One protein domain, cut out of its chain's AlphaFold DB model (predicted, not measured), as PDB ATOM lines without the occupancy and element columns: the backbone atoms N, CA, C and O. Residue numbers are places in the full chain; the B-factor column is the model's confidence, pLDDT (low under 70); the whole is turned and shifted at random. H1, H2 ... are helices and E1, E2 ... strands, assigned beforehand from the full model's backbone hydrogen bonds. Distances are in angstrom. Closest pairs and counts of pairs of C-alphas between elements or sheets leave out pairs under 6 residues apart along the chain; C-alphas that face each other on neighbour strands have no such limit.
ATOM      1  N   ALA A   8     181.383 135.427 157.707       96.75
ATOM      2  CA  ALA A   8     182.354 136.058 156.815       96.75
ATOM      3  C   ALA A   8     182.151 137.580 156.722       96.75
ATOM      4  O   ALA A   8     183.107 138.328 156.897       96.75
ATOM      5  N   ALA A   9     180.906 138.041 156.551       95.44
ATOM      6  CA  ALA A   9     180.600 139.470 156.496       95.44
ATOM      7  C   ALA A   9     180.917 140.184 157.822       95.44
ATOM      8  O   ALA A   9     181.415 141.306 157.824       95.44
ATOM      9  N   VAL A  10     180.664 139.537 158.966       97.06
ATOM     10  CA  VAL A  10     181.030 140.095 160.280       97.06
ATOM     11  C   VAL A  10     182.547 140.133 160.469       97.06
ATOM     12  O   VAL A  10     183.060 141.119 160.993       97.06
ATOM     13  N   ALA A  11     183.277 139.109 160.022       97.56
ATOM     14  CA  ALA A  11     184.737 139.099 160.071       97.56
ATOM     15  C   ALA A  11     185.341 140.225 159.217       97.56
ATOM     16  O   ALA A  11     186.224 140.933 159.692       97.56
ATOM     17  N   GLU A  12     184.839 140.431 157.995       96.56
ATOM     18  CA  GLU A  12     185.239 141.546 157.124       96.56
ATOM     19  C   GLU A  12     184.964 142.899 157.780       96.56
ATOM     20  O   GLU A  12     185.832 143.767 157.801       96.56
ATOM     21  N   ARG A  13     183.783 143.046 158.386       96.06
ATOM     22  CA  ARG A  13     183.391 144.251 159.116       96.06
ATOM     23  C   ARG A  13     184.350 144.569 160.267       96.06
ATOM     24  O   ARG A  13     184.791 145.703 160.397       96.06
ATOM     25  N   ILE A  14     184.705 143.570 161.080       96.94
ATOM     26  CA  ILE A  14     185.656 143.737 162.191       96.94
ATOM     27  C   ILE A  14     187.065 144.048 161.667       96.94
ATOM     28  O   ILE A  14     187.756 144.890 162.234       96.94
ATOM     29  N   ALA A  15     187.494 143.387 160.588       95.00
ATOM     30  CA  ALA A  15     188.807 143.606 159.983       95.00
ATOM     31  C   ALA A  15     188.953 145.000 159.349       95.00
ATOM     32  O   ALA A  15     190.067 145.503 159.241       95.00
ATOM     33  N   ALA A  16     187.845 145.623 158.943       94.94
ATOM     34  CA  ALA A  16     187.820 146.977 158.397       94.94
ATOM     35  C   ALA A  16     187.881 148.080 159.469       94.94
ATOM     36  O   ALA A  16     188.012 149.253 159.118       94.94
ATOM     37  N   VAL A  17     187.773 147.738 160.759       94.94
ATOM     38  CA  VAL A  17     187.879 148.724 161.840       94.94
ATOM     39  C   VAL A  17     189.303 149.271 161.905       94.94
ATOM     40  O   VAL A  17     190.262 148.527 162.110       94.94
ATOM     41  N   ASP A  18     189.428 150.592 161.796       93.00
ATOM     42  CA  ASP A  18     190.689 151.291 162.024       93.00
ATOM     43  C   ASP A  18     190.934 151.487 163.529       93.00
ATOM     44  O   ASP A  18     190.507 152.467 164.145       93.00
ATOM     45  N   TRP A  19     191.636 150.529 164.137       91.38
ATOM     46  CA  TRP A  19     192.007 150.557 165.556       91.38
ATOM     47  C   TRP A  19     193.080 151.603 165.898       91.38
ATOM     48  O   TRP A  19     193.352 151.824 167.078       91.38
ATOM     49  N   ALA A  20     193.706 152.224 164.893       89.81
ATOM     50  CA  ALA A  20     194.688 153.296 165.051       89.81
ATOM     51  C   ALA A  20     194.141 154.661 164.616       89.81
ATOM     52  O   ALA A  20     194.921 155.610 164.477       89.81
ATOM     53  N   ALA A  21     192.824 154.760 164.408       87.75
ATOM     54  CA  ALA A  21     192.191 155.983 163.959       87.75
ATOM     55  C   ALA A  21     192.581 157.177 164.850       87.75
ATOM     56  O   ALA A  21     192.614 157.052 166.080       87.75
ATOM     57  N   PRO A  22     192.845 158.348 164.249       86.75
ATOM     58  CA  PRO A  22     193.191 159.546 164.998       86.75
ATOM     59  C   PRO A  22     192.029 159.968 165.908       86.75
ATOM     60  O   PRO A  22     190.853 159.799 165.567       86.75
ATOM     61  N   TRP A  23     192.355 160.546 167.065       84.38
ATOM     62  CA  TRP A  23     191.365 160.938 168.075       84.38
ATOM     63  C   TRP A  23     190.349 161.961 167.532       84.38
ATOM     64  O   TRP A  23     189.211 162.016 167.995       84.38
ATOM     65  N   GLU A  24     190.707 162.744 166.509       89.38
ATOM     66  CA  GLU A  24     189.811 163.680 165.829       89.38
ATOM     67  C   GLU A  24     188.616 162.971 165.170       89.38
ATOM     68  O   GLU A  24     187.506 163.505 165.190       89.38
ATOM     69  N   LEU A  25     188.808 161.754 164.641       88.00
ATOM     70  CA  LEU A  25     187.713 160.948 164.086       88.00
ATOM     71  C   LEU A  25     186.756 160.494 165.196       88.00
ATOM     72  O   LEU A  25     185.533 160.552 165.065       88.00
ATOM     73  N   ALA A  26     187.314 160.082 166.333       86.50
ATOM     74  CA  ALA A  26     186.533 159.732 167.511       86.50
ATOM     75  C   ALA A  26     185.746 160.945 168.047       86.50
ATOM     76  O   ALA A  26     184.607 160.794 168.504       86.50
ATOM     77  N   ALA A  27     186.330 162.145 167.950       88.44
ATOM     78  CA  ALA A  27     185.714 163.413 168.325       88.44
ATOM     79  C   ALA A  27     184.537 163.790 167.423       88.44
ATOM     80  O   ALA A  27     183.487 164.186 167.937       88.44
ATOM     81  N   SER A  28     184.671 163.622 166.102       91.19
ATOM     82  CA  SER A  28     183.574 163.885 165.162       91.19
ATOM     83  C   SER A  28     182.386 162.945 165.360       91.19
ATOM     84  O   SER A  28     181.283 163.273 164.937       91.19
ATOM     85  N   HIS A  29     182.582 161.812 166.039       93.38
ATOM     86  CA  HIS A  29     181.544 160.816 166.323       93.38
ATOM     87  C   HIS A  29     181.083 160.783 167.792       93.38
ATOM     88  O   HIS A  29     180.505 159.797 168.268       93.38
ATOM     89  N   ALA A  30     181.353 161.848 168.552       89.81
ATOM     90  CA  ALA A  30     181.084 161.895 169.988       89.81
ATOM     91  C   ALA A  30     179.585 161.916 170.366       89.81
ATOM     92  O   ALA A  30     179.264 161.769 171.549       89.81
ATOM     93  N   GLY A  31     178.668 162.118 169.415       89.25
ATOM     94  CA  GLY A  31     177.220 162.073 169.641       89.25
ATOM     95  C   GLY A  31     176.645 160.658 169.529       89.25
ATOM     96  O   GLY A  31     175.776 160.268 170.317       89.25
ATOM     97  N   SER A  32     177.147 159.869 168.583       93.00
ATOM     98  CA  SER A  32     176.662 158.530 168.241       93.00
ATOM     99  C   SER A  32     177.354 157.418 169.034       93.00
ATOM    100  O   SER A  32     176.659 156.546 169.562       93.00
ATOM    101  N   ARG A  33     178.685 157.456 169.205       93.38
ATOM    102  CA  ARG A  33     179.472 156.420 169.915       93.38
ATOM    103  C   ARG A  33     178.916 156.046 171.302       93.38
ATOM    104  O   ARG A  33     178.653 154.859 171.528       93.38
ATOM    105  N   PRO A  34     178.652 156.991 172.230       91.12
ATOM    106  CA  PRO A  34     178.116 156.635 173.545       91.12
ATOM    107  C   PRO A  34     176.704 156.044 173.457       91.12
ATOM    108  O   PRO A  34     176.379 155.103 174.182       91.12
ATOM    109  N   ARG A  35     175.867 156.540 172.537       91.69
ATOM    110  CA  ARG A  35     174.495 156.049 172.344       91.69
ATOM    111  C   ARG A  35     174.474 154.634 171.761       91.69
ATOM    112  O   ARG A  35     173.668 153.817 172.197       91.69
ATOM    113  N   LEU A  36     175.388 154.322 170.845       93.50
ATOM    114  CA  LEU A  36     175.582 152.984 170.287       93.50
ATOM    115  C   LEU A  36     176.021 151.985 171.366       93.50
ATOM    116  O   LEU A  36     175.410 150.926 171.523       93.50
ATOM    117  N   LEU A  37     177.001 152.352 172.197       92.62
ATOM    118  CA  LEU A  37     177.422 151.520 173.326       92.62
ATOM    119  C   LEU A  37     176.303 151.342 174.368       92.62
ATOM    120  O   LEU A  37     176.147 150.267 174.955       92.62
ATOM    121  N   MET A  38     175.504 152.376 174.633       89.50
ATOM    122  CA  MET A  38     174.325 152.261 175.497       89.50
ATOM    123  C   MET A  38     173.273 151.324 174.900       89.50
ATOM    124  O   MET A  38     172.695 150.522 175.634       89.50
ATOM    125  N   GLU A  39     173.055 151.387 173.586       90.50
ATOM    126  CA  GLU A  39     172.121 150.521 172.873       90.50
ATOM    127  C   GLU A  39     172.576 149.056 172.894       90.50
ATOM    128  O   GLU A  39     171.774 148.187 173.236       90.50
ATOM    129  N   TYR A  40     173.860 148.766 172.650       92.38
ATOM    130  CA  TYR A  40     174.429 147.426 172.852       92.38
ATOM    131  C   TYR A  40     174.139 146.910 174.264       92.38
ATOM    132  O   TYR A  40     173.564 145.838 174.447       92.38
ATOM    133  N   GLN A  41     174.446 147.712 175.286       89.44
ATOM    134  CA  GLN A  41     174.229 147.319 176.677       89.44
ATOM    135  C   GLN A  41     172.745 147.113 177.008       89.44
ATOM    136  O   GLN A  41     172.411 146.215 177.783       89.44
ATOM    137  N   ARG A  42     171.843 147.892 176.396       87.62
ATOM    138  CA  ARG A  42     170.391 147.698 176.494       87.62
ATOM    139  C   ARG A  42     169.973 146.363 175.877       87.62
ATOM    140  O   ARG A  42     169.235 145.611 176.516       87.62
ATOM    141  N   ARG A  43     170.447 146.045 174.665       89.62
ATOM    142  CA  ARG A  43     170.149 144.775 173.977       89.62
ATOM    143  C   ARG A  43     170.678 143.583 174.777       89.62
ATOM    144  O   ARG A  43     169.916 142.651 175.034       89.62
ATOM    145  N   MET A  44     171.915 143.648 175.264       90.31
ATOM    146  CA  MET A  44     172.509 142.603 176.106       90.31
ATOM    147  C   MET A  44     171.783 142.439 177.442       90.31
ATOM    148  O   MET A  44     171.573 141.315 177.886       90.31
ATOM    149  N   GLY A  45     171.326 143.530 178.061       87.94
ATOM    150  CA  GLY A  45     170.505 143.471 179.273       87.94
ATOM    151  C   GLY A  45     169.157 142.780 179.054       87.94
ATOM    152  O   GLY A  45     168.721 141.976 179.878       87.94
ATOM    153  N   LEU A  46     168.508 143.034 177.915       86.75
ATOM    154  CA  LEU A  46     167.264 142.354 177.546       86.75
ATOM    155  C   LEU A  46     167.476 140.858 177.302       86.75
ATOM    156  O   LEU A  46     166.655 140.057 177.752       86.75
ATOM    157  N   TRP A  47     168.581 140.484 176.656       89.69
ATOM    158  CA  TRP A  47     168.995 139.089 176.511       89.69
ATOM    159  C   TRP A  47     169.296 138.432 177.854       89.69
ATOM    160  O   TRP A  47     168.760 137.367 178.141       89.69
ATOM    161  N   ALA A  48     170.077 139.085 178.714       89.31
ATOM    162  CA  ALA A  48     170.387 138.587 180.048       89.31
ATOM    163  C   ALA A  48     169.112 138.332 180.860       89.31
ATOM    164  O   ALA A  48     168.977 137.280 181.483       89.31
ATOM    165  N   ARG A  49     168.143 139.255 180.800       86.75
ATOM    166  CA  ARG A  49     166.833 139.082 181.435       86.75
ATOM    167  C   ARG A  49     166.069 137.892 180.863       86.75
ATOM    168  O   ARG A  49     165.552 137.094 181.636       86.75
ATOM    169  N   ALA A  50     165.993 137.780 179.538       87.44
ATOM    170  CA  ALA A  50     165.255 136.708 178.873       87.44
ATOM    171  C   ALA A  50     165.875 135.321 179.125       87.44
ATOM    172  O   ALA A  50     165.153 134.338 179.234       87.44
ATOM    173  N   LEU A  51     167.197 135.258 179.291       88.38
ATOM    174  CA  LEU A  51     167.951 134.052 179.642       88.38
ATOM    175  C   LEU A  51     168.011 133.790 181.160       88.38
ATOM    176  O   LEU A  51     168.693 132.867 181.601       88.38
ATOM    177  N   GLY A  52     167.350 134.612 181.985       88.56
ATOM    178  CA  GLY A  52     167.341 134.454 183.444       88.56
ATOM    179  C   GLY A  52     168.702 134.672 184.119       88.56
ATOM    180  O   GLY A  52     168.914 134.222 185.248       88.56
ATOM    181  N   LEU A  53     169.640 135.364 183.464       88.31
ATOM    182  CA  LEU A  53     170.983 135.578 183.994       88.31
ATOM    183  C   LEU A  53     170.947 136.490 185.227       88.31
ATOM    184  O   LEU A  53     170.279 137.528 185.279       88.31
ATOM    185  N   ARG A  54     171.709 136.109 186.253       81.44
ATOM    186  CA  ARG A  54     171.865 136.900 187.487       81.44
ATOM    187  C   ARG A  54     173.074 137.827 187.457       81.44
ATOM    188  O   ARG A  54     173.143 138.737 188.274       81.44
ATOM    189  N   SER A  55     173.991 137.607 186.515       74.94
ATOM    190  CA  SER A  55     175.204 138.407 186.388       74.94
ATOM    191  C   SER A  55     174.865 139.879 186.137       74.94
ATOM    192  O   SER A  55     173.985 140.153 185.314       74.94
ATOM    193  N   PRO A  56     175.544 140.823 186.810       69.56
ATOM    194  CA  PRO A  56     175.357 142.241 186.553       69.56
ATOM    195  C   PRO A  56     175.970 142.682 185.215       69.56
ATOM    196  O   PRO A  56     175.522 143.675 184.651       69.56
ATOM    197  N   VAL A  57     176.968 141.973 184.677       75.69
ATOM    198  CA  VAL A  57     177.748 142.478 183.535       75.69
ATOM    199  C   VAL A  57     176.987 142.431 182.205       75.69
ATOM    200  O   VAL A  57     176.236 141.497 181.929       75.69
ATOM    201  N   THR A  58     177.200 143.450 181.370       79.38
ATOM    202  CA  THR A  58     176.619 143.582 180.020       79.38
ATOM    203  C   THR A  58     177.481 142.946 178.929       79.38
ATOM    204  O   THR A  58     176.979 142.698 177.838       79.38
ATOM    205  N   PHE A  59     178.749 142.649 179.220       89.00
ATOM    206  CA  PHE A  59     179.651 141.907 178.339       89.00
ATOM    207  C   PHE A  59     179.660 140.438 178.753       89.00
ATOM    208  O   PHE A  59     180.158 140.093 179.825       89.00
ATOM    209  N   PHE A  60     179.076 139.579 177.922       92.50
ATOM    210  CA  PHE A  60     179.104 138.131 178.095       92.50
ATOM    211  C   PHE A  60     178.965 137.420 176.746       92.50
ATOM    212  O   PHE A  60     178.384 137.971 175.810       92.50
ATOM    213  N   ASP A  61     179.446 136.175 176.686       95.50
ATOM    214  CA  ASP A  61     179.341 135.290 175.520       95.50
ATOM    215  C   ASP A  61     177.882 134.862 175.290       95.50
ATOM    216  O   ASP A  61     177.443 133.795 175.717       95.50
ATOM    217  N   LEU A  62     177.088 135.747 174.683       95.06
ATOM    218  CA  LEU A  62     175.702 135.473 174.313       95.06
ATOM    219  C   LEU A  62     175.557 134.250 173.387       95.06
ATOM    220  O   LEU A  62     174.660 133.448 173.660       95.06
ATOM    221  N   PRO A  63     176.394 134.064 172.343       96.19
ATOM    222  CA  PRO A  63     176.373 132.857 171.518       96.19
ATOM    223  C   PRO A  63     176.408 131.576 172.347       96.19
ATOM    224  O   PRO A  63     175.539 130.726 172.165       96.19
ATOM    225  N   GLU A  64     177.313 131.475 173.326       95.94
ATOM    226  CA  GLU A  64     177.379 130.299 174.198       95.94
ATOM    227  C   GLU A  64     176.122 130.085 175.025       95.94
ATOM    228  O   GLU A  64     175.724 128.954 175.277       95.94
ATOM    229  N   ARG A  65     175.487 131.169 175.478       94.62
ATOM    230  CA  ARG A  65     174.274 131.064 176.297       94.62
ATOM    231  C   ARG A  65     173.052 130.645 175.492       94.62
ATOM    232  O   ARG A  65     172.128 130.090 176.077       94.62
ATOM    233  N   VAL A  66     173.025 130.949 174.197       93.88
ATOM    234  CA  VAL A  66     171.879 130.676 173.319       93.88
ATOM    235  C   VAL A  66     172.035 129.347 172.590       93.88
ATOM    236  O   VAL A  66     171.073 128.589 172.502       93.88
ATOM    237  N   ALA A  67     173.228 129.054 172.080       95.00
ATOM    238  CA  ALA A  67     173.525 127.839 171.334       95.00
ATOM    239  C   ALA A  67     174.932 127.332 171.706       95.00
ATOM    240  O   ALA A  67     175.894 127.587 170.973       95.00
ATOM    241  N   PRO A  68     175.062 126.628 172.849       96.00
ATOM    242  CA  PRO A  68     176.336 126.092 173.310       96.00
ATOM    243  C   PRO A  68     177.044 125.276 172.228       96.00
ATOM    244  O   PRO A  68     176.422 124.452 171.555       96.00
ATOM    245  N   GLY A  69     178.342 125.515 172.050       95.19
ATOM    246  CA  GLY A  69     179.164 124.802 171.066       95.19
ATOM    247  C   GLY A  69     178.970 125.222 169.602       95.19
ATOM    248  O   GLY A  69     179.772 124.826 168.759       95.19
ATOM    249  N   VAL A  70     177.981 126.063 169.276       97.00
ATOM    250  CA  VAL A  70     177.898 126.679 167.944       97.00
ATOM    251  C   VAL A  70     178.854 127.864 167.906       97.00
ATOM    252  O   VAL A  70     178.711 128.840 168.649       97.00
ATOM    253  N   ARG A  71     179.871 127.754 167.054       97.69
ATOM    254  CA  ARG A  71     180.938 128.739 166.903       97.69
ATOM    255  C   ARG A  71     181.227 128.995 165.436       97.69
ATOM    256  O   ARG A  71     180.921 128.176 164.576       97.69
ATOM    257  N   ALA A  72     181.774 130.176 165.180       97.62
ATOM    258  CA  ALA A  72     182.268 130.515 163.857       97.62
ATOM    259  C   ALA A  72     183.495 129.667 163.516       97.62
ATOM    260  O   ALA A  72     184.169 129.164 164.416       97.62
ATOM    261  N   ASP A  73     183.770 129.558 162.221       97.81
ATOM    262  CA  ASP A  73     184.955 128.888 161.702       97.81
ATOM    263  C   ASP A  73     186.233 129.410 162.401       97.81
ATOM    264  O   ASP A  73     186.460 130.630 162.410       97.81
ATOM    265  N   PRO A  74     187.066 128.527 162.990       97.81
ATOM    266  CA  PRO A  74     188.342 128.907 163.588       97.81
ATOM    267  C   PRO A  74     189.257 129.714 162.657       97.81
ATOM    268  O   PRO A  74     189.997 130.570 163.136       97.81
ATOM    269  N   GLU A  75     189.195 129.508 161.337       97.88
ATOM    270  CA  GLU A  75     189.985 130.293 160.381       97.88
ATOM    271  C   GLU A  75     189.525 131.757 160.302       97.88
ATOM    272  O   GLU A  75     190.347 132.666 160.151       97.88
ATOM    273  N   LEU A  76     188.219 132.017 160.435       97.56
ATOM    274  CA  LEU A  76     187.686 133.382 160.510       97.56
ATOM    275  C   LEU A  76     188.071 134.054 161.829       97.56
ATOM    276  O   LEU A  76     188.406 135.236 161.833       97.56
ATOM    277  N   VAL A  77     188.055 133.296 162.931       98.06
ATOM    278  CA  VAL A  77     188.511 133.770 164.246       98.06
ATOM    279  C   VAL A  77     189.975 134.194 164.169       98.06
ATOM    280  O   VAL A  77     190.282 135.351 164.441       98.06
ATOM    281  N   ALA A  78     190.852 133.303 163.700       97.62
ATOM    282  CA  ALA A  78     192.280 133.579 163.581       97.62
ATOM    283  C   ALA A  78     192.567 134.797 162.686       97.62
ATOM    284  O   ALA A  78     193.462 135.590 162.974       97.62
ATOM    285  N   ARG A  79     191.786 134.985 161.613       96.56
ATOM    286  CA  ARG A  79     191.899 136.154 160.729       96.56
ATOM    287  C   ARG A  79     191.557 137.460 161.441       96.56
ATOM    288  O   ARG A  79     192.277 138.441 161.275       96.56
ATOM    289  N   VAL A  80     190.474 137.472 162.216       96.94
ATOM    290  CA  VAL A  80     190.080 138.633 163.024       96.94
ATOM    291  C   VAL A  80     191.152 138.939 164.073       96.94
ATOM    292  O   VAL A  80     191.571 140.088 164.192       96.94
ATOM    293  N   GLU A  81     191.652 137.921 164.774       96.94
ATOM    294  CA  GLU A  81     192.694 138.081 165.795       96.94
ATOM    295  C   GLU A  81     194.017 138.601 165.218       96.94
ATOM    296  O   GLU A  81     194.658 139.470 165.813       96.94
ATOM    297  N   ALA A  82     194.410 138.120 164.035       95.50
ATOM    298  CA  ALA A  82     195.601 138.597 163.336       95.50
ATOM    299  C   ALA A  82     195.522 140.099 163.014       95.50
ATOM    300  O   ALA A  82     196.540 140.788 163.073       95.50
ATOM    301  N   GLY A  83     194.320 140.622 162.744       93.50
ATOM    302  CA  GLY A  83     194.080 142.049 162.510       93.50
ATOM    303  C   GLY A  83     194.332 142.945 163.728       93.50
ATOM    304  O   GLY A  83     194.428 144.159 163.584       93.50
ATOM    305  N   TRP A  84     194.470 142.377 164.928       94.50
ATOM    306  CA  TRP A  84     194.758 143.137 166.150       94.50
ATOM    307  C   TRP A  84     196.249 143.224 166.476       94.50
ATOM    308  O   TRP A  84     196.627 143.881 167.451       94.50
ATOM    309  N   ALA A  85     197.107 142.541 165.714       92.25
ATOM    310  CA  ALA A  85     198.543 142.553 165.949       92.25
ATOM    311  C   ALA A  85     199.086 143.992 165.902       92.25
ATOM    312  O   ALA A  85     198.870 144.721 164.941       92.25
ATOM    313  N   GLY A  86     199.792 144.404 166.959       90.56
ATOM    314  CA  GLY A  86     200.312 145.771 167.091       90.56
ATOM    315  C   GLY A  86     199.347 146.777 167.730       90.56
ATOM    316  O   GLY A  86     199.768 147.894 168.019       90.56
ATOM    317  N   HIS A  87     198.107 146.384 168.037       90.31
ATOM    318  CA  HIS A  87     197.123 147.237 168.703       90.31
ATOM    319  C   HIS A  87     196.822 146.752 170.127       90.31
ATOM    320  O   HIS A  87     196.564 145.569 170.386       90.31
ATOM    321  N   TYR A  88     196.812 147.688 171.075       89.69
ATOM    322  CA  TYR A  88     196.255 147.425 172.394       89.69
ATOM    323  C   TYR A  88     194.732 147.534 172.316       89.69
ATOM    324  O   TYR A  88     194.199 148.606 172.051       89.69
ATOM    325  N   LEU A  89     194.040 146.424 172.571       92.50
ATOM    326  CA  LEU A  89     192.585 146.394 172.686       92.50
ATOM    327  C   LEU A  89     192.225 145.905 174.082       92.50
ATOM    328  O   LEU A  89     192.698 144.854 174.522       92.50
ATOM    329  N   TRP A  90     191.373 146.662 174.765       93.00
ATOM    330  CA  TRP A  90     190.802 146.252 176.040       93.00
ATOM    331  C   TRP A  90     190.052 144.920 175.882       93.00
ATOM    332  O   TRP A  90     189.308 144.743 174.922       93.00
ATOM    333  N   GLU A  91     190.232 143.979 176.813       93.62
ATOM    334  CA  GLU A  91     189.778 142.590 176.630       93.62
ATOM    335  C   GLU A  91     188.294 142.444 176.228       93.62
ATOM    336  O   GLU A  91     188.022 141.761 175.247       93.62
ATOM    337  N   PRO A  92     187.322 143.146 176.843       93.19
ATOM    338  CA  PRO A  92     185.929 143.113 176.393       93.19
ATOM    339  C   PRO A  92     185.699 143.528 174.936       93.19
ATOM    340  O   PRO A  92     184.722 143.078 174.338       93.19
ATOM    341  N   VAL A  93     186.570 144.351 174.341       95.12
ATOM    342  CA  VAL A  93     186.531 144.663 172.902       95.12
ATOM    343  C   VAL A  93     186.885 143.422 172.092       95.12
ATOM    344  O   VAL A  93     186.114 143.030 171.218       95.12
ATOM    345  N   ARG A  94     187.990 142.747 172.434       96.75
ATOM    346  CA  ARG A  94     188.405 141.496 171.779       96.75
ATOM    347  C   ARG A  94     187.331 140.429 171.913       96.75
ATOM    348  O   ARG A  94     186.851 139.912 170.904       96.75
ATOM    349  N   SER A  95     186.884 140.157 173.142       97.25
ATOM    350  CA  SER A  95     185.890 139.112 173.384       97.25
ATOM    351  C   SER A  95     184.579 139.412 172.656       97.25
ATOM    352  O   SER A  95     184.001 138.516 172.051       97.25
ATOM    353  N   SER A  96     184.111 140.664 172.654       97.12
ATOM    354  CA  SER A  96     182.852 141.015 171.984       97.12
ATOM    355  C   SER A  96     182.929 140.980 170.457       97.12
ATOM    356  O   SER A  96     181.931 140.618 169.834       97.12
ATOM    357  N   CYS A  97     184.089 141.257 169.851       97.81
ATOM    358  CA  CYS A  97     184.309 141.017 168.422       97.81
ATOM    359  C   CYS A  97     184.153 139.525 168.086       97.81
ATOM    360  O   CYS A  97     183.420 139.169 167.162       97.81
ATOM    361  N   LEU A  98     184.762 138.641 168.884       98.19
ATOM    362  CA  LEU A  98     184.621 137.192 168.697       98.19
ATOM    363  C   LEU A  98     183.191 136.717 168.964       98.19
ATOM    364  O   LEU A  98     182.648 135.923 168.199       98.19
ATOM    365  N   TRP A  99     182.529 137.233 170.000       98.25
ATOM    366  CA  TRP A  99     181.131 136.899 170.275       98.25
ATOM    367  C   TRP A  99     180.194 137.378 169.167       98.25
ATOM    368  O   TRP A  99     179.252 136.665 168.837       98.25
ATOM    369  N   ALA A 100     180.450 138.531 168.546       97.75
ATOM    370  CA  ALA A 100     179.689 138.985 167.385       97.75
ATOM    371  C   ALA A 100     179.856 138.027 166.196       97.75
ATOM    372  O   ALA A 100     178.871 137.637 165.565       97.75
ATOM    373  N   LEU A 101     181.089 137.585 165.939       97.50
ATOM    374  CA  LEU A 101     181.397 136.603 164.904       97.50
ATOM    375  C   LEU A 101     180.704 135.254 165.177       97.50
ATOM    376  O   LEU A 101     180.061 134.679 164.300       97.50
ATOM    377  N   HIS A 102     180.770 134.760 166.412       97.94
ATOM    378  CA  HIS A 102     180.077 133.540 166.827       97.94
ATOM    379  C   HIS A 102     178.552 133.688 166.780       97.94
ATOM    380  O   HIS A 102     177.855 132.742 166.420       97.94
ATOM    381  N   TRP A 103     178.015 134.870 167.082       97.31
ATOM    382  CA  TRP A 103     176.585 135.143 166.973       97.31
ATOM    383  C   TRP A 103     176.090 135.019 165.535       97.31
ATOM    384  O   TRP A 103     175.025 134.446 165.301       97.31
ATOM    385  N   ALA A 104     176.879 135.487 164.565       96.19
ATOM    386  CA  ALA A 104     176.575 135.300 163.152       96.19
ATOM    387  C   ALA A 104     176.473 133.806 162.789       96.19
ATOM    388  O   ALA A 104     175.542 133.413 162.085       96.19
ATOM    389  N   ALA A 105     177.337 132.952 163.351       96.56
ATOM    390  CA  ALA A 105     177.270 131.501 163.142       96.56
ATOM    391  C   ALA A 105     176.003 130.887 163.769       96.56
ATOM    392  O   ALA A 105     175.296 130.106 163.132       96.56
ATOM    393  N   VAL A 106     175.638 131.309 164.985       95.62
ATOM    394  CA  VAL A 106     174.365 130.931 165.632       95.62
ATOM    395  C   VAL A 106     173.157 131.356 164.784       95.62
ATOM    396  O   VAL A 106     172.153 130.642 164.686       95.62
ATOM    397  N   ARG A 107     173.238 132.528 164.150       92.88
ATOM    398  CA  ARG A 107     172.189 133.088 163.291       92.88
ATOM    399  C   ARG A 107     172.049 132.346 161.968       92.88
ATOM    400  O   ARG A 107     170.905 132.146 161.536       92.88
ATOM    401  N   GLU A 108     173.166 131.951 161.370       92.81
ATOM    402  CA  GLU A 108     173.254 131.133 160.158       92.81
ATOM    403  C   GLU A 108     172.709 129.719 160.401       92.81
ATOM    404  O   GLU A 108     171.866 129.256 159.635       92.81
ATOM    405  N   ALA A 109     173.033 129.114 161.550       91.81
ATOM    406  CA  ALA A 109     172.470 127.840 162.009       91.81
ATOM    407  C   ALA A 109     170.969 127.904 162.373       91.81
ATOM    408  O   ALA A 109     170.358 126.890 162.705       91.81
ATOM    409  N   GLY A 110     170.351 129.090 162.340       89.62
ATOM    410  CA  GLY A 110     168.921 129.274 162.605       89.62
ATOM    411  C   GLY A 110     168.526 129.344 164.085       89.62
ATOM    412  O   GLY A 110     167.335 129.441 164.372       89.62
ATOM    413  N   LEU A 111     169.486 129.371 165.016       85.62
ATOM    414  CA  LEU A 111     169.249 129.272 166.466       85.62
ATOM    415  C   LEU A 111     169.190 130.636 167.195       85.62
ATOM    416  O   LEU A 111     168.763 130.712 168.342       85.62
ATOM    417  N   GLY A 112     169.555 131.742 166.534       78.06
ATOM    418  CA  GLY A 112     169.678 133.084 167.145       78.06
ATOM    419  C   GLY A 112     168.378 133.883 167.350       78.06
ATOM    420  O   GLY A 112     168.369 135.103 167.163       78.06
ATOM    421  N   GLY A 113     167.246 133.232 167.622       81.31
ATOM    422  CA  GLY A 113     165.957 133.909 167.835       81.31
ATOM    423  C   GLY A 113     165.821 134.503 169.242       81.31
ATOM    424  O   GLY A 113     166.094 133.816 170.217       81.31
ATOM    425  N   PHE A 114     165.363 135.758 169.372       79.38
ATOM    426  CA  PHE A 114     165.112 136.357 170.692       79.38
ATOM    427  C   PHE A 114     163.943 135.651 171.411       79.38
ATOM    428  O   PHE A 114     162.827 135.669 170.876       79.38
ATOM    429  N   PRO A 115     164.154 135.081 172.616       77.50
ATOM    430  CA  PRO A 115     163.158 134.247 173.289       77.50
ATOM    431  C   PRO A 115     162.092 135.044 174.054       77.50
ATOM    432  O   PRO A 115     161.108 134.468 174.498       77.50
ATOM    433  N   GLY A 116     162.250 136.362 174.226       66.50
ATOM    434  CA  GLY A 116     161.294 137.157 175.000       66.50
ATOM    435  C   GLY A 116     159.939 137.348 174.305       66.50
ATOM    436  O   GLY A 116     159.854 137.568 173.091       66.50
ATOM    437  N   GLU A 117     158.874 137.307 175.101       64.25
ATOM    438  CA  GLU A 117     157.495 137.575 174.684       64.25
ATOM    439  C   GLU A 117     157.187 139.086 174.635       64.25
ATOM    440  O   GLU A 117     157.955 139.918 175.121       64.25
ATOM    441  N   GLY A 118     156.075 139.469 173.997       66.81
ATOM    442  CA  GLY A 118     155.564 140.850 174.011       66.81
ATOM    443  C   GLY A 118     156.283 141.865 173.108       66.81
ATOM    444  O   GLY A 118     155.852 143.012 173.016       66.81
ATOM    445  N   LEU A 119     157.351 141.471 172.404       69.56
ATOM    446  CA  LEU A 119     158.011 142.304 171.389       69.56
ATOM    447  C   LEU A 119     157.706 141.806 169.974       69.56
ATOM    448  O   LEU A 119     157.871 140.621 169.671       69.56
ATOM    449  N   THR A 120     157.308 142.724 169.094       72.19
ATOM    450  CA  THR A 120     156.971 142.458 167.687       72.19
ATOM    451  C   THR A 120     157.695 143.431 166.748       72.19
ATOM    452  O   THR A 120     158.278 144.431 167.179       72.19
ATOM    453  N   GLY A 121     157.702 143.104 165.452       75.25
ATOM    454  CA  GLY A 121     158.224 143.971 164.393       75.25
ATOM    455  C   GLY A 121     159.691 144.377 164.578       75.25
ATOM    456  O   GLY A 121     160.537 143.567 164.964       75.25
ATOM    457  N   ALA A 122     159.983 145.652 164.318       68.38
ATOM    458  CA  ALA A 122     161.335 146.213 164.331       68.38
ATOM    459  C   ALA A 122     162.064 146.039 165.675       68.38
ATOM    460  O   ALA A 122     163.270 145.811 165.699       68.38
ATOM    461  N   ARG A 123     161.341 146.065 166.803       71.50
ATOM    462  CA  ARG A 123     161.944 145.886 168.135       71.50
ATOM    463  C   ARG A 123     162.481 144.472 168.342       71.50
ATOM    464  O   ARG A 123     163.551 144.313 168.919       71.50
ATOM    465  N   ARG A 124     161.762 143.452 167.860       78.31
ATOM    466  CA  ARG A 124     162.242 142.060 167.889       78.31
ATOM    467  C   ARG A 124     163.401 141.867 166.911       78.31
ATOM    468  O   ARG A 124     164.360 141.191 167.262       78.31
ATOM    469  N   ALA A 125     163.328 142.481 165.728       75.75
ATOM    470  CA  ALA A 125     164.403 142.419 164.740       75.75
ATOM    471  C   ALA A 125     165.712 143.024 165.275       75.75
ATOM    472  O   ALA A 125     166.751 142.382 165.193       75.75
ATOM    473  N   ALA A 126     165.654 144.187 165.929       73.62
ATOM    474  CA  ALA A 126     166.823 144.808 166.554       73.62
ATOM    475  C   ALA A 126     167.461 143.923 167.644       73.62
ATOM    476  O   ALA A 126     168.676 143.914 167.810       73.62
ATOM    477  N   LEU A 127     166.662 143.143 168.378       82.31
ATOM    478  CA  LEU A 127     167.184 142.211 169.382       82.31
ATOM    479  C   LEU A 127     167.770 140.929 168.788       82.31
ATOM    480  O   LEU A 127     168.538 140.260 169.476       82.31
ATOM    481  N   ALA A 128     167.443 140.595 167.537       81.75
ATOM    482  CA  ALA A 128     168.090 139.499 166.821       81.75
ATOM    483  C   ALA A 128     169.543 139.833 166.429       81.75
ATOM    484  O   ALA A 128     170.332 138.912 166.244       81.75
ATOM    485  N   GLU A 129     169.894 141.125 166.386       87.75
ATOM    486  CA  GLU A 129     171.240 141.638 166.103       87.75
ATOM    487  C   GLU A 129     171.794 142.426 167.314       87.75
ATOM    488  O   GLU A 129     171.842 143.660 167.311       87.75
ATOM    489  N   PRO A 130     172.165 141.748 168.415       91.56
ATOM    490  CA  PRO A 130     172.573 142.394 169.660       91.56
ATOM    491  C   PRO A 130     173.926 143.107 169.560       91.56
ATOM    492  O   PRO A 130     174.096 144.139 170.204       91.56
ATOM    493  N   PHE A 131     174.858 142.590 168.749       95.06
ATOM    494  CA  PHE A 131     176.219 143.124 168.599       95.06
ATOM    495  C   PHE A 131     176.340 144.241 167.560       95.06
ATOM    496  O   PHE A 131     177.300 145.001 167.597       95.06
ATOM    497  N   ASP A 132     175.364 144.376 166.666       94.12
ATOM    498  CA  ASP A 132     175.369 145.370 165.591       94.12
ATOM    499  C   ASP A 132     175.655 146.820 166.049       94.12
ATOM    500  O   ASP A 132     176.547 147.451 165.479       94.12
ATOM    501  N   PRO A 133     175.018 147.356 167.112       94.69
ATOM    502  CA  PRO A 133     175.346 148.695 167.602       94.69
ATOM    503  C   PRO A 133     176.757 148.791 168.194       94.69
ATOM    504  O   PRO A 133     177.354 149.859 168.150       94.69
ATOM    505  N   LEU A 134     177.315 147.703 168.731       95.62
ATOM    506  CA  LEU A 134     178.684 147.713 169.247       95.62
ATOM    507  C   LEU A 134     179.708 147.744 168.110       95.62
ATOM    508  O   LEU A 134     180.637 148.541 168.164       95.62
ATOM    509  N   LEU A 135     179.499 146.938 167.066       96.44
ATOM    510  CA  LEU A 135     180.338 146.969 165.867       96.44
ATOM    511  C   LEU A 135     180.281 148.348 165.195       96.44
ATOM    512  O   LEU A 135     181.324 148.905 164.878       96.44
ATOM    513  N   ALA A 136     179.090 148.951 165.105       95.94
ATOM    514  CA  ALA A 136     178.934 150.322 164.619       95.94
ATOM    515  C   ALA A 136     179.682 151.349 165.481       95.94
ATOM    516  O   ALA A 136     180.159 152.354 164.968       95.94
ATOM    517  N   ALA A 137     179.807 151.121 166.792       94.88
ATOM    518  CA  ALA A 137     180.610 151.990 167.646       94.88
ATOM    519  C   ALA A 137     182.116 151.843 167.359       94.88
ATOM    520  O   ALA A 137     182.824 152.847 167.398       94.88
ATOM    521  N   TYR A 138     182.593 150.627 167.067       95.31
ATOM    522  CA  TYR A 138     183.994 150.358 166.717       95.31
ATOM    523  C   TYR A 138     184.385 150.965 165.369       95.31
ATOM    524  O   TYR A 138     185.417 151.620 165.272       95.31
ATOM    525  N   GLU A 139     183.522 150.852 164.360       95.25
ATOM    526  CA  GLU A 139     183.723 151.447 163.027       95.25
ATOM    527  C   GLU A 139     183.870 152.971 163.053       95.25
ATOM    528  O   GLU A 139     184.426 153.569 162.137       95.25
ATOM    529  N   ARG A 140     183.385 153.613 164.119       94.00
ATOM    530  CA  ARG A 140     183.474 155.062 164.320       94.00
ATOM    531  C   ARG A 140     184.772 155.504 164.997       94.00
ATOM    532  O   ARG A 140     184.901 156.688 165.311       94.00
ATOM    533  N   GLY A 141     185.717 154.582 165.179       91.31
ATOM    534  CA  GLY A 141     187.063 154.837 165.676       91.31
ATOM    535  C   GLY A 141     187.135 155.115 167.178       91.31
ATOM    536  O   GLY A 141     186.146 155.019 167.915       91.31
ATOM    537  N   GLY A 142     188.340 155.479 167.617       87.75
ATOM    538  CA  GLY A 142     188.675 155.800 169.003       87.75
ATOM    539  C   GLY A 142     188.774 154.587 169.926       87.75
ATOM    540  O   GLY A 142     188.178 153.532 169.702       87.75
ATOM    541  N   GLY A 143     189.508 154.763 171.018       89.19
ATOM    542  CA  GLY A 143     189.700 153.755 172.047       89.19
ATOM    543  C   GLY A 143     188.443 153.459 172.865       89.19
ATOM    544  O   GLY A 143     187.538 154.285 173.007       89.19
ATOM    545  N   PHE A 144     188.427 152.252 173.431       91.81
ATOM    546  CA  PHE A 144     187.437 151.783 174.396       91.81
ATOM    547  C   PHE A 144     188.189 151.214 175.587       91.81
ATOM    548  O   PHE A 144     188.881 150.202 175.463       91.81
ATOM    549  N   HIS A 145     188.033 151.837 176.746       90.31
ATOM    550  CA  HIS A 145     188.753 151.434 177.945       90.31
ATOM    551  C   HIS A 145     187.823 151.428 179.142       90.31
ATOM    552  O   HIS A 145     186.804 152.113 179.173       90.31
ATOM    553  N   ARG A 146     188.182 150.657 180.165       89.88
ATOM    554  CA  ARG A 146     187.597 150.871 181.481       89.88
ATOM    555  C   ARG A 146     188.344 152.014 182.144       89.88
ATOM    556  O   ARG A 146     189.572 151.984 182.180       89.88
ATOM    557  N   ASP A 147     187.612 152.990 182.660       89.00
ATOM    558  CA  ASP A 147     188.232 154.086 183.392       89.00
ATOM    559  C   ASP A 147     188.896 153.584 184.690       89.00
ATOM    560  O   ASP A 147     188.604 152.490 185.187       89.00
ATOM    561  N   CYS A 148     189.780 154.394 185.275       86.88
ATOM    562  CA  CYS A 148     190.506 154.014 186.492       86.88
ATOM    563  C   CYS A 148     189.587 153.784 187.704       86.88
ATOM    564  O   CYS A 148     189.959 153.047 188.615       86.88
ATOM    565  N   SER A 149     188.391 154.388 187.731       86.94
ATOM    566  CA  SER A 149     187.410 154.140 188.797       86.94
ATOM    567  C   SER A 149     186.700 152.790 188.645       86.94
ATOM    568  O   SER A 149     186.101 152.277 189.592       86.94
ATOM    569  N   GLY A 150     186.740 152.207 187.446       83.50
ATOM    570  CA  GLY A 150     185.995 151.014 187.090       83.50
ATOM    571  C   GLY A 150     184.495 151.246 186.896       83.50
ATOM    572  O   GLY A 150     183.785 150.273 186.607       83.50
ATOM    573  N   ALA A 151     184.006 152.476 187.068       85.75
ATOM    574  CA  ALA A 151     182.593 152.831 187.018       85.75
ATOM    575  C   ALA A 151     182.131 153.274 185.625       85.75
ATOM    576  O   ALA A 151     180.921 153.378 185.403       85.75
ATOM    577  N   PHE A 152     183.051 153.502 184.687       89.75
ATOM    578  CA  PHE A 152     182.744 153.956 183.337       89.75
ATOM    579  C   PHE A 152     183.518 153.175 182.273       89.75
ATOM    580  O   PHE A 152     184.607 152.647 182.497       89.75
ATOM    581  N   ILE A 153     182.914 153.105 181.091       90.75
ATOM    582  CA  ILE A 153     183.612 152.804 179.848       90.75
ATOM    583  C   ILE A 153     183.975 154.150 179.238       90.75
ATOM    584  O   ILE A 153     183.086 154.925 178.881       90.75
ATOM    585  N   ASP A 154     185.270 154.410 179.169       91.19
ATOM    586  CA  ASP A 154     185.869 155.580 178.555       91.19
ATOM    587  C   ASP A 154     185.966 155.375 177.036       91.19
ATOM    588  O   ASP A 154     186.441 154.338 176.560       91.19
ATOM    589  N   LEU A 155     185.470 156.366 176.297       90.31
ATOM    590  CA  LEU A 155     185.481 156.475 174.841       90.31
ATOM    591  C   LEU A 155     186.339 157.676 174.396       90.31
ATOM    592  O   LEU A 155     186.045 158.303 173.375       90.31
ATOM    593  N   GLU A 156     187.357 158.017 175.190       83.88
ATOM    594  CA  GLU A 156     188.297 159.145 175.097       83.88
ATOM    595  C   GLU A 156     187.678 160.509 175.417       83.88
ATOM    596  O   GLU A 156     188.110 161.204 176.333       83.88
ATOM    597  N   LEU A 157     186.652 160.911 174.666       78.81
ATOM    598  CA  LEU A 157     186.018 162.234 174.794       78.81
ATOM    599  C   LEU A 157     184.639 162.181 175.449       78.81
ATOM    600  O   LEU A 157     184.005 163.208 175.695       78.81
ATOM    601  N   CYS A 158     184.147 160.976 175.708       83.38
ATOM    602  CA  CYS A 158     182.906 160.743 176.421       83.38
ATOM    603  C   CYS A 158     183.000 159.432 177.195       83.38
ATOM    604  O   CYS A 158     183.838 158.583 176.909       83.38
ATOM    605  N   ALA A 159     182.127 159.262 178.180       87.50
ATOM    606  CA  ALA A 159     182.113 158.074 179.011       87.50
ATOM    607  C   ALA A 159     180.684 157.561 179.169       87.50
ATOM    608  O   ALA A 159     179.736 158.334 179.330       87.50
ATOM    609  N   VAL A 160     180.526 156.241 179.148       88.44
ATOM    610  CA  VAL A 160     179.249 155.578 179.416       88.44
ATOM    611  C   VAL A 160     179.357 154.862 180.756       88.44
ATOM    612  O   VAL A 160     180.301 154.097 180.947       88.44
ATOM    613  N   PRO A 161     178.405 155.037 181.690       85.81
ATOM    614  CA  PRO A 161     178.431 154.310 182.954       85.81
ATOM    615  C   PRO A 161     178.542 152.801 182.720       85.81
ATOM    616  O   PRO A 161     177.816 152.254 181.890       85.81
ATOM    617  N   TYR A 162     179.407 152.126 183.471       83.00
ATOM    618  CA  TYR A 162     179.556 150.675 183.519       83.00
ATOM    619  C   TYR A 162     178.733 150.130 184.689       83.00
ATOM    620  O   TYR A 162     179.234 149.892 185.786       83.00
ATOM    621  N   ARG A 163     177.418 150.011 184.477       74.88
ATOM    622  CA  ARG A 163     176.454 149.616 185.514       74.88
ATOM    623  C   ARG A 163     175.822 148.263 185.222       74.88
ATOM    624  O   ARG A 163     175.658 147.935 184.038       74.88
ATOM    625  N   PRO A 164     175.385 147.538 186.270       73.62
ATOM    626  CA  PRO A 164     174.582 146.345 186.108       73.62
ATOM    627  C   PRO A 164     173.411 146.581 185.159       73.62
ATOM    628  O   PRO A 164     172.742 147.611 185.243       73.62
ATOM    629  N   TRP A 165     173.121 145.631 184.269       69.06
ATOM    630  CA  TRP A 165     172.015 145.798 183.317       69.06
ATOM    631  C   TRP A 165     170.654 145.999 184.004       69.06
ATOM    632  O   TRP A 165     169.769 146.625 183.430       69.06
ATOM    633  N   ARG A 166     170.496 145.489 185.234       65.62
ATOM    634  CA  ARG A 166     169.283 145.621 186.061       65.62
ATOM    635  C   ARG A 166     169.030 147.055 186.520       65.62
ATOM    636  O   ARG A 166     167.877 147.435 186.682       65.62
ATOM    637  N   ASP A 167     170.093 147.840 186.656       67.12
ATOM    638  CA  ASP A 167     170.044 149.227 187.128       67.12
ATOM    639  C   ASP A 167     169.910 150.217 185.963       67.12
ATOM    640  O   ASP A 167     169.917 151.436 186.149       67.12
ATOM    641  N   ARG A 168     169.811 149.701 184.733       64.69
ATOM    642  CA  ARG A 168     169.607 150.499 183.530       64.69
ATOM    643  C   ARG A 168     168.126 150.527 183.197       64.69
ATOM    644  O   ARG A 168     167.563 149.548 182.711       64.69
ATOM    645  N   LEU A 169     167.512 151.691 183.381       56.81
ATOM    646  CA  LEU A 169     166.319 152.016 182.612       56.81
ATOM    647  C   LEU A 169     166.718 152.035 181.126       56.81
ATOM    648  O   LEU A 169     167.811 152.519 180.805       56.81
ATOM    649  N   PRO A 170     165.897 151.489 180.210       57.34
ATOM    650  CA  PRO A 170     166.158 151.673 178.793       57.34
ATOM    651  C   PRO A 170     166.262 153.184 178.519       57.34
ATOM    652  O   PRO A 170     165.433 153.931 179.045       57.34
ATOM    653  N   PRO A 171     167.271 153.652 177.759       56.50
ATOM    654  CA  PRO A 171     167.316 155.045 177.334       56.50
ATOM    655  C   PRO A 171     165.972 155.428 176.712       56.50
ATOM    656  O   PRO A 171     165.373 154.614 176.004       56.50
ATOM    657  N   ALA A 172     165.504 156.646 177.005       56.16
ATOM    658  CA  ALA A 172     164.223 157.151 176.507       56.16
ATOM    659  C   ALA A 172     164.135 157.051 174.972       56.16
ATOM    660  O   ALA A 172     163.083 156.692 174.449       56.16
ATOM    661  N   ASP A 173     165.277 157.223 174.296       68.25
ATOM    662  CA  ASP A 173     165.422 157.135 172.845       68.25
ATOM    663  C   ASP A 173     166.446 156.047 172.457       68.25
ATOM    664  O   ASP A 173     167.655 156.303 172.445       68.25
ATOM    665  N   PRO A 174     166.013 154.805 172.172       73.56
ATOM    666  CA  PRO A 174     166.910 153.763 171.681       73.56
ATOM    667  C   PRO A 174     167.397 154.087 170.265       73.56
ATOM    668  O   PRO A 174     166.620 154.543 169.425       73.56
ATOM    669  N   ILE A 175     168.659 153.770 169.961       79.69
ATOM    670  CA  ILE A 175     169.128 153.797 168.572       79.69
ATOM    671  C   ILE A 175     168.437 152.668 167.804       79.69
ATOM    672  O   ILE A 175     168.618 151.480 168.088       79.69
ATOM    673  N   THR A 176     167.631 153.054 166.817       74.44
ATOM    674  CA  THR A 176     166.854 152.128 165.985       74.44
ATOM    675  C   THR A 176     167.559 151.735 164.692       74.44
ATOM    676  O   THR A 176     167.091 150.819 164.022       74.44
ATOM    677  N   THR A 177     168.653 152.410 164.334       84.44
ATOM    678  CA  THR A 177     169.404 152.174 163.098       84.44
ATOM    679  C   THR A 177     170.904 152.336 163.319       84.44
ATOM    680  O   THR A 177     171.334 153.204 164.073       84.44
ATOM    681  N   THR A 178     171.686 151.491 162.662       88.81
ATOM    682  CA  THR A 178     173.153 151.553 162.575       88.81
ATOM    683  C   THR A 178     173.618 152.028 161.197       88.81
ATOM    684  O   THR A 178     174.803 151.963 160.893       88.81
ATOM    685  N   ASP A 179     172.687 152.524 160.372       90.94
ATOM    686  CA  ASP A 179     172.983 153.122 159.071       90.94
ATOM    687  C   ASP A 179     173.984 154.289 159.210       90.94
ATOM    688  O   ASP A 179     173.717 155.212 159.990       90.94
ATOM    689  N   PRO A 180     175.107 154.283 158.465       92.00
ATOM    690  CA  PRO A 180     176.144 155.304 158.592       92.00
ATOM    691  C   PRO A 180     175.625 156.733 158.412       92.00
ATOM    692  O   PRO A 180     175.918 157.587 159.242       92.00
ATOM    693  N   ALA A 181     174.777 156.990 157.409       93.94
ATOM    694  CA  ALA A 181     174.271 158.337 157.142       93.94
ATOM    695  C   ALA A 181     173.358 158.844 158.271       93.94
ATOM    696  O   ALA A 181     173.405 160.020 158.641       93.94
ATOM    697  N   ALA A 182     172.550 157.960 158.863       93.19
ATOM    698  CA  ALA A 182     171.746 158.298 160.035       93.19
ATOM    699  C   ALA A 182     172.610 158.603 161.275       93.19
ATOM    700  O   ALA A 182     172.278 159.505 162.048       93.19
ATOM    701  N   LEU A 183     173.712 157.872 161.469       94.81
ATOM    702  CA  LEU A 183     174.660 158.123 162.559       94.81
ATOM    703  C   LEU A 183     175.438 159.429 162.348       94.81
ATOM    704  O   LEU A 183     175.610 160.190 163.298       94.81
ATOM    705  N   ASP A 184     175.821 159.743 161.113       95.25
ATOM    706  CA  ASP A 184     176.494 160.999 160.773       95.25
ATOM    707  C   ASP A 184     175.569 162.205 160.985       95.25
ATOM    708  O   ASP A 184     175.976 163.223 161.551       95.25
ATOM    709  N   ALA A 185     174.287 162.082 160.622       94.00
ATOM    710  CA  ALA A 185     173.284 163.107 160.909       94.00
ATOM    711  C   ALA A 185     173.102 163.330 162.422       94.00
ATOM    712  O   ALA A 185     172.937 164.467 162.874       94.00
ATOM    713  N   LEU A 186     173.156 162.255 163.211       92.38
ATOM    714  CA  LEU A 186     173.087 162.325 164.667       92.38
ATOM    715  C   LEU A 186     174.293 163.068 165.263       92.38
ATOM    716  O   LEU A 186     174.120 163.881 166.173       92.38
ATOM    717  N   ASP A 187     175.494 162.828 164.742       93.75
ATOM    718  CA  ASP A 187     176.708 163.519 165.182       93.75
ATOM    719  C   ASP A 187     176.738 164.996 164.784       93.75
ATOM    720  O   ASP A 187     177.122 165.850 165.592       93.75
ATOM    721  N   ALA A 188     176.255 165.324 163.584       93.75
ATOM    722  CA  ALA A 188     176.086 166.707 163.152       93.75
ATOM    723  C   ALA A 188     175.098 167.460 164.062       93.75
ATOM    724  O   ALA A 188     175.373 168.585 164.489       93.75
ATOM    725  N   ALA A 189     173.975 166.826 164.415       91.75
ATOM    726  CA  ALA A 189     172.986 167.405 165.319       91.75
ATOM    727  C   ALA A 189     173.543 167.616 166.738       91.75
ATOM    728  O   ALA A 189     173.304 168.665 167.341       91.75
ATOM    729  N   ASP A 190     174.306 166.657 167.275       88.88
ATOM    730  CA  ASP A 190     174.922 166.805 168.598       88.88
ATOM    731  C   ASP A 190     176.005 167.892 168.612       88.88
ATOM    732  O   ASP A 190     176.053 168.700 169.541       88.88
ATOM    733  N   THR A 191     176.811 167.982 167.551       90.00
ATOM    734  CA  THR A 191     177.785 169.066 167.362       90.00
ATOM    735  C   THR A 191     177.096 170.432 167.347       90.00
ATOM    736  O   THR A 191     177.493 171.331 168.089       90.00
ATOM    737  N   ALA A 192     176.019 170.579 166.568       90.56
ATOM    738  CA  ALA A 192     175.245 171.816 166.504       90.56
ATOM    739  C   ALA A 192     174.633 172.193 167.866       90.56
ATOM    740  O   ALA A 192     174.693 173.355 168.274       90.56
ATOM    741  N   ARG A 193     174.103 171.211 168.608       89.56
ATOM    742  CA  ARG A 193     173.558 171.409 169.959       89.56
ATOM    743  C   ARG A 193     174.626 171.915 170.934       89.56
ATOM    744  O   ARG A 193     174.397 172.907 171.622       89.56
ATOM    745  N   ARG A 194     175.803 171.278 170.973       84.62
ATOM    746  CA  ARG A 194     176.924 171.697 171.839       84.62
ATOM    747  C   ARG A 194     177.419 173.101 171.488       84.62
ATOM    748  O   ARG A 194     177.717 173.878 172.391       84.62
ATOM    749  N   ALA A 195     177.475 173.442 170.199       87.81
ATOM    750  CA  ALA A 195     177.839 174.785 169.751       87.81
ATOM    751  C   ALA A 195     176.827 175.844 170.225       87.81
ATOM    752  O   ALA A 195     177.229 176.905 170.698       87.81
ATOM    753  N   ALA A 196     175.525 175.538 170.169       86.44
ATOM    754  CA  ALA A 196     174.473 176.424 170.667       86.44
ATOM    755  C   ALA A 196     174.520 176.603 172.199       86.44
ATOM    756  O   ALA A 196     174.351 177.715 172.693       86.44
ATOM    757  N   GLU A 197     174.795 175.535 172.955       81.75
ATOM    758  CA  GLU A 197     174.937 175.572 174.423       81.75
ATOM    759  C   GLU A 197     176.229 176.271 174.884       81.75
ATOM    760  O   GLU A 197     176.264 176.893 175.949       81.75
ATOM    761  N   GLY A 198     177.296 176.181 174.085       68.88
ATOM    762  CA  GLY A 198     178.589 176.818 174.334       68.88
ATOM    763  C   GLY A 198     178.666 178.295 173.932       68.88
ATOM    764  O   GLY A 198     179.634 178.965 174.298       68.88
ATOM    765  N   ALA A 199     177.671 178.822 173.209       52.12
ATOM    766  CA  ALA A 199     177.658 180.207 172.753       52.12
ATOM    767  C   ALA A 199     177.553 181.200 173.939       52.12
ATOM    768  O   ALA A 199     176.724 181.008 174.841       52.12
TER     769      ALA A 199
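This is residues 8 to 199 of the 211 residues of an uncharacterized protein of Allonocardiopsis opalescens (UniProt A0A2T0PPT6). A rounded, mostly helical body has three helices side by side in a triangle, H1, H5 and H6, with short H8 in the middle between this group and long H3. Short H4 packs on H6, the small hairpin E1 and E2 lies near the first part of H3, and long H9 runs outward at one end of the body, past H2. The printed part has 192 residues with nine named helices and two named strands, in the order H1 to H8, E1, E2, H9; the sheet E1 - E2 is antiparallel. The class is mostly helix, and the whole is compact, with a radius of gyration of the C-alphas of 16.6 A and spans of 54 by 42 by 35 A.

H1, residues 8 to 15, begins with C-alpha 8 at (182.354, 136.058, 156.815). H2 is residues 23 to 28. H3, residues 33 to 50, is 25.9 A long from first to last C-alpha. H4 is residues 62 to 66 and H5 residues 74 to 82. H6, residues 91 to 108, is 26.0 A long and begins with C-alpha 91 at (189.778, 142.590, 176.630). H7 is residues 121 to 128, H8 residues 132 to 139, E1 residues 152 to 154 and E2 residues 159 to 161. H9, residues 180 to 198, is 26.8 A long and ends with C-alpha 198 at (178.589, 176.818, 174.334).

H1 is the hub, touching three helices. It touches H5 at a shallow tilt of 15 degrees, the same way; the closest C-alphas, of Ala 15 and Val 80, are 6.0 A apart. H1 touches residues 97 to 104 of H6 at a shallow tilt of 15 degrees, opposite ways, closest at the C-alphas of Val 10 and Leu 101, 5.8 A. H1 and H8 only just touch, with 3 pairs of C-alphas within 8 A, the closest Ile 14 and Leu 135 at 7.2 A. H8 touches residues 33 to 40 of H3 at a shallow tilt of 30 degrees, opposite ways; the C-alphas of Leu 36 and Pro 133 come closest, 5.1 A. H4 touches H6, closest at the C-alphas of Pro 63 and Trp 103, 5.1 A. H7 is close to H3 but not clearly touching, about perpendicular at 88 degrees, with the C-alphas of Arg 43 and Leu 127 closest at 6.0 A. H9 is close to H2 but not clearly touching, closest at the C-alphas of Ser 28 and Asp 187, 6.9 A. E1 and E2 form a hairpin, with N 153 and O 160 within hydrogen-bond range at 2.8 A; the closest C-alphas of E2 and H3 are those of Val 160 and Pro 34, 6.1 A. In each of the nine helices, every O i to N i+4 pair is within hydrogen-bond range.

The C-alphas farthest apart are those of Gly 69 and Ala 199, 55.5 A. The printed part has no cut. The links H3 to H4, H6 to H7, H8 to E1 and E2 to H9 are long. The mean pLDDT of the printed part is 87.9; residues 56, 116 to 119, 122, 165 to 173 and 198 to 199 are under 70.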